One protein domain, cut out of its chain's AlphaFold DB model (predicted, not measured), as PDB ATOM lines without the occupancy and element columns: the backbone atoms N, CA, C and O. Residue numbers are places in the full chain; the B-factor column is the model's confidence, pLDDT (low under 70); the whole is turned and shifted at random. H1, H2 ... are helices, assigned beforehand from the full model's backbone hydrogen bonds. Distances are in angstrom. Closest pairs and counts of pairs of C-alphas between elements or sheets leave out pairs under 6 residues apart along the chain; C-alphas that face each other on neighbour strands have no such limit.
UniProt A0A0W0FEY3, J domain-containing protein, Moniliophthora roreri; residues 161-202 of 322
ATOM      1  N   TYR A 161      81.595 204.958 225.438       52.22
ATOM      2  CA  TYR A 161      82.175 203.792 224.759       52.22
ATOM      3  C   TYR A 161      81.164 202.973 223.949       52.22
ATOM      4  O   TYR A 161      81.452 202.545 222.834       52.22
ATOM      5  N   ALA A 162      79.973 202.736 224.509       53.75
ATOM      6  CA  ALA A 162      78.911 202.024 223.804       53.75
ATOM      7  C   ALA A 162      78.355 202.867 222.650       53.75
ATOM      8  O   ALA A 162      78.061 202.312 221.600       53.75
ATOM      9  N   ASP A 163      78.282 204.191 222.826       56.69
ATOM     10  CA  ASP A 163      77.874 205.112 221.765       56.69
ATOM     11  C   ASP A 163      78.955 205.217 220.685       56.69
ATOM     12  O   ASP A 163      78.629 205.101 219.520       56.69
ATOM     13  N   GLU A 164      80.246 205.293 221.026       62.25
ATOM     14  CA  GLU A 164      81.343 205.244 220.044       62.25
ATOM     15  C   GLU A 164      81.417 203.899 219.304       62.25
ATOM     16  O   GLU A 164      81.661 203.882 218.100       62.25
ATOM     17  N   THR A 165      81.155 202.776 219.982       70.25
ATOM     18  CA  THR A 165      81.159 201.439 219.359       70.25
ATOM     19  C   THR A 165      79.928 201.229 218.478       70.25
ATOM     20  O   THR A 165      80.053 200.761 217.348       70.25
ATOM     21  N   PHE A 166      78.741 201.612 218.955       74.12
ATOM     22  CA  PHE A 166      77.507 201.572 218.173       74.12
ATOM     23  C   PHE A 166      77.578 202.541 216.994       74.12
ATOM     24  O   PHE A 166      77.282 202.155 215.871       74.12
ATOM     25  N   ARG A 167      78.049 203.770 217.212       76.25
ATOM     26  CA  ARG A 167      78.300 204.759 216.160       76.25
ATOM     27  C   ARG A 167      79.320 204.242 215.157       76.25
ATOM     28  O   ARG A 167      79.103 204.413 213.967       76.25
ATOM     29  N   GLY A 168      80.387 203.584 215.606       78.69
ATOM     30  CA  GLY A 168      81.361 202.929 214.734       78.69
ATOM     31  C   GLY A 168      80.731 201.825 213.883       78.69
ATOM     32  O   GLY A 168      80.939 201.805 212.675       78.69
ATOM     33  N   ALA A 169      79.902 200.968 214.480       79.56
ATOM     34  CA  ALA A 169      79.177 199.919 213.764       79.56
ATOM     35  C   ALA A 169      78.158 200.494 212.768       79.56
ATOM     36  O   ALA A 169      78.117 200.067 211.622       79.56
ATOM     37  N   VAL A 170      77.382 201.506 213.164       81.81
ATOM     38  CA  VAL A 170      76.414 202.191 212.292       81.81
ATOM     39  C   VAL A 170      77.117 202.921 211.149       81.81
ATOM     40  O   VAL A 170      76.638 202.877 210.021       81.81
ATOM     41  N   LEU A 171      78.259 203.565 211.407       81.69
ATOM     42  CA  LEU A 171      79.080 204.181 210.362       81.69
ATOM     43  C   LEU A 171      79.691 203.132 209.428       81.69
ATOM     44  O   LEU A 171      79.742 203.372 208.227       81.69
ATOM     45  N   GLY A 172      80.107 201.977 209.955       82.69
ATOM     46  CA  GLY A 172      80.553 200.832 209.157       82.69
ATOM     47  C   GLY A 172      79.455 200.356 208.212       82.69
ATOM     48  O   GLY A 172      79.631 200.415 207.005       82.69
ATOM     49  N   VAL A 173      78.270 200.058 208.751       84.12
ATOM     50  CA  VAL A 173      77.088 199.659 207.970       84.12
ATOM     51  C   VAL A 173      76.688 200.734 206.954       84.12
ATOM     52  O   VAL A 173      76.229 200.413 205.862       84.12
ATOM     53  N   PHE A 174      76.854 202.018 207.284       80.88
ATOM     54  CA  PHE A 174      76.593 203.112 206.349       80.88
ATOM     55  C   PHE A 174      77.625 203.174 205.213       80.88
ATOM     56  O   PHE A 174      77.250 203.438 204.073       80.88
ATOM     57  N   ASN A 175      78.903 202.915 205.491       82.12
ATOM     58  CA  ASN A 175      79.925 202.803 204.451       82.12
ATOM     59  C   ASN A 175      79.690 201.567 203.576       82.12
ATOM     60  O   ASN A 175      79.688 201.695 202.358       82.12
ATOM     61  N   ASP A 176      79.361 200.423 204.175       83.25
ATOM     62  CA  ASP A 176      79.013 199.193 203.453       83.25
ATOM     63  C   ASP A 176      77.769 199.402 202.573       83.25
ATOM     64  O   ASP A 176      77.717 198.977 201.417       83.25
ATOM     65  N   PHE A 177      76.786 200.160 203.073       84.56
ATOM     66  CA  PHE A 177      75.634 200.622 202.301       84.56
ATOM     67  C   PHE A 177      76.046 201.471 201.085       84.56
ATOM     68  O   PHE A 177      75.501 201.284 199.991       84.56
ATOM     69  N   LEU A 178      77.000 202.396 201.239       74.88
ATOM     70  CA  LEU A 178      77.517 203.191 200.121       74.88
ATOM     71  C   LEU A 178      78.270 202.313 199.108       74.88
ATOM     72  O   LEU A 178      78.042 202.448 197.899       74.88
ATOM     73  N   ASP A 179      79.075 201.366 199.586       76.25
ATOM     74  CA  ASP A 179      79.839 200.433 198.753       76.25
ATOM     75  C   ASP A 179      78.933 199.418 198.033       76.25
ATOM     76  O   ASP A 179      79.217 199.012 196.905       76.25
ATOM     77  N   GLY A 180      77.743 199.153 198.576       74.44
ATOM     78  CA  GLY A 180      76.701 198.326 197.964       74.44
ATOM     79  C   GLY A 180      76.540 196.946 198.596       74.44
ATOM     80  O   GLY A 180      75.790 196.128 198.060       74.44
ATOM     81  N   ASP A 181      77.185 196.694 199.733       80.88
ATOM     82  CA  ASP A 181      76.995 195.475 200.511       80.88
ATOM     83  C   ASP A 181      75.741 195.594 201.392       80.88
ATOM     84  O   ASP A 181      75.748 196.006 202.554       80.88
ATOM     85  N   MET A 182      74.606 195.227 200.798       80.12
ATOM     86  CA  MET A 182      73.314 195.205 201.485       80.12
ATOM     87  C   MET A 182      73.154 193.983 202.404       80.12
ATOM     88  O   MET A 182      72.155 193.892 203.125       80.12
ATOM     89  N   GLU A 183      74.089 193.026 202.384       82.81
ATOM     90  CA  GLU A 183      74.036 191.847 203.250       82.81
ATOM     91  C   GLU A 183      74.411 192.211 204.683       82.81
ATOM     92  O   GLU A 183      73.718 191.793 205.611       82.81
ATOM     93  N   ILE A 184      75.413 193.075 204.862       84.81
ATOM     94  CA  ILE A 184      75.803 193.600 206.178       84.81
ATOM     95  C   ILE A 184      74.692 194.482 206.770       84.81
ATOM     96  O   ILE A 184      74.354 194.384 207.950       84.81
ATOM     97  N   VAL A 185      74.028 195.285 205.934       85.00
ATOM     98  CA  VAL A 185      72.848 196.061 206.354       85.00
ATOM     99  C   VAL A 185      71.720 195.128 206.813       85.00
ATOM    100  O   VAL A 185      71.070 195.384 207.827       85.00
ATOM    101  N   ARG A 186      71.498 194.012 206.105       86.00
ATOM    102  CA  ARG A 186      70.489 193.008 206.470       86.00
ATOM    103  C   ARG A 186      70.812 192.331 207.803       86.00
ATOM    104  O   ARG A 186      69.910 192.181 208.627       86.00
ATOM    105  N   THR A 187      72.058 191.911 208.020       87.56
ATOM    106  CA  THR A 187      72.469 191.262 209.278       87.56
ATOM    107  C   THR A 187      72.369 192.228 210.454       87.56
ATOM    108  O   THR A 187      71.861 191.845 211.507       87.56
ATOM    109  N   PHE A 188      72.729 193.498 210.255       85.81
ATOM    110  CA  PHE A 188      72.544 194.543 211.257       85.81
ATOM    111  C   PHE A 188      71.065 194.774 211.595       85.81
ATOM    112  O   PHE A 188      70.701 194.780 212.770       85.81
ATOM    113  N   LEU A 189      70.186 194.909 210.595       84.81
ATOM    114  CA  LEU A 189      68.745 195.087 210.826       84.81
ATOM    115  C   LEU A 189      68.122 193.896 211.565       84.81
ATOM    116  O   LEU A 189      67.278 194.100 212.439       84.81
ATOM    117  N   ARG A 190      68.570 192.668 211.271       85.69
ATOM    118  CA  ARG A 190      68.162 191.471 212.021       85.69
ATOM    119  C   ARG A 190      68.627 191.525 213.472       85.69
ATOM    120  O   ARG A 190      67.799 191.356 214.358       85.69
ATOM    121  N   ALA A 191      69.893 191.856 213.723       85.44
ATOM    122  CA  ALA A 191      70.419 191.994 215.081       85.44
ATOM    123  C   ALA A 191      69.672 193.077 215.885       85.44
ATOM    124  O   ALA A 191      69.330 192.877 217.048       85.44
ATOM    125  N   VAL A 192      69.347 194.215 215.263       83.50
ATOM    126  CA  VAL A 192      68.559 195.283 215.903       83.50
ATOM    127  C   VAL A 192      67.126 194.829 216.197       83.50
ATOM    128  O   VAL A 192      66.590 195.161 217.257       83.50
ATOM    129  N   SER A 193      66.512 194.057 215.296       83.44
ATOM    130  CA  SER A 193      65.183 193.480 215.511       83.44
ATOM    131  C   SER A 193      65.171 192.418 216.618       83.44
ATOM    132  O   SER A 193      64.191 192.327 217.352       83.44
ATOM    133  N   GLU A 194      66.243 191.634 216.767       83.81
ATOM    134  CA  GLU A 194      66.399 190.658 217.856       83.81
ATOM    135  C   GLU A 194      66.535 191.344 219.221       83.81
ATOM    136  O   GLU A 194      65.944 190.901 220.205       83.81
ATOM    137  N   ILE A 195      67.274 192.457 219.277       83.88
ATOM    138  CA  ILE A 195      67.471 193.236 220.507       83.88
ATOM    139  C   ILE A 195      66.181 193.958 220.923       83.88
ATOM    140  O   ILE A 195      65.915 194.114 222.115       83.88
ATOM    141  N   ASN A 196      65.366 194.383 219.956       79.81
ATOM    142  CA  ASN A 196      64.133 195.127 220.196       79.81
ATOM    143  C   ASN A 196      62.932 194.440 219.526       79.81
ATOM    144  O   ASN A 196      62.475 194.887 218.469       79.81
ATOM    145  N   PRO A 197      62.340 193.411 220.161       76.94
ATOM    146  CA  PRO A 197      61.196 192.690 219.600       76.94
ATOM    147  C   PRO A 197      59.945 193.573 219.427       76.94
ATOM    148  O   PRO A 197      59.052 193.231 218.655       76.94
ATOM    149  N   SER A 198      59.887 194.736 220.087       76.25
ATOM    150  CA  SER A 198      58.819 195.730 219.922       76.25
ATOM    151  C   SER A 198      58.848 196.467 218.580       76.25
ATOM    152  O   SER A 198      57.856 197.096 218.229       76.25
ATOM    153  N   LEU A 199      59.970 196.438 217.847       69.06
ATOM    154  CA  LEU A 199      60.065 197.035 216.510       69.06
ATOM    155  C   LEU A 199      59.439 196.142 215.430       69.06
ATOM    156  O   LEU A 199      59.138 196.648 214.354       69.06
ATOM    157  N   SER A 200      59.233 194.847 215.718       65.50
ATOM    158  CA  SER A 200      58.596 193.850 214.844       65.50
ATOM    159  C   SER A 200      58.917 194.035 213.354       65.50
ATOM    160  O   SER A 200      58.019 194.020 212.509       65.50
ATOM    161  N   LEU A 201      60.196 194.233 213.013       72.38
ATOM    162  CA  LEU A 201      60.635 194.140 211.626       72.38
ATOM    163  C   LEU A 201      60.671 192.651 211.274       72.38
ATOM    164  O   LEU A 201      61.698 191.992 211.394       72.38
ATOM    165  N   GLY A 202      59.526 192.105 210.861       77.50
ATOM    166  CA  GLY A 202      59.507 190.810 210.182       77.50
ATOM    167  C   GLY A 202      60.386 190.849 208.925       77.50
ATOM    168  O   GLY A 202      60.742 191.927 208.441       77.50
TER     169      GLY A 202
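Overview. This is residues 161 to 202 of the 322 residues of the protein "J domain-containing protein" of Moniliophthora roreri (UniProt A0A0W0FEY3). Two helices make a hairpin that opens as a narrow V: H1 and H2 meet near their link and spread toward their other ends, and a tail, residues 196 to 202, folds back beyond the far end of H2. The 42 printed residues hold two named helices, H1 then H2, and no named strand; the class is all helix. The whole is only just loose, close to compact, with a radius of gyration of the C-alphas of 11.1 A, and flat, spanning 29 by 27 by 10 A.

Arrangement. Begin with H1, residues 161 to 179, and follow the tight link to H2, residues 182 to 195. This helical hairpin runs opposite ways at a shallow tilt of 33 degrees, only just short of steep. H1 touches H2 with residues 173 to 177 alone, and H2 touches H1 with residues 182 to 188 alone; look at their closest C-alphas, Val 173 and Val 185, 5.8 A apart. In both helices every O i to N i+4 pair is within hydrogen-bond range.

Along the chain. Find C-alpha 161 at (82.175, 203.792, 224.759); from there H1 runs 26.3 A to C-alpha 179. H2 runs 20.0 A, from C-alpha 182 to C-alpha 195 at (67.471, 193.236, 220.507).

Size, cuts and confidence. The farthest C-alphas, Asp 179 and Ser 198, are 30.2 A apart. Residues 161 to 168 and 194 to 200 stand free. The printed part has no cut; confidence is under 70 at residues 161 to 164 and 199 to 200.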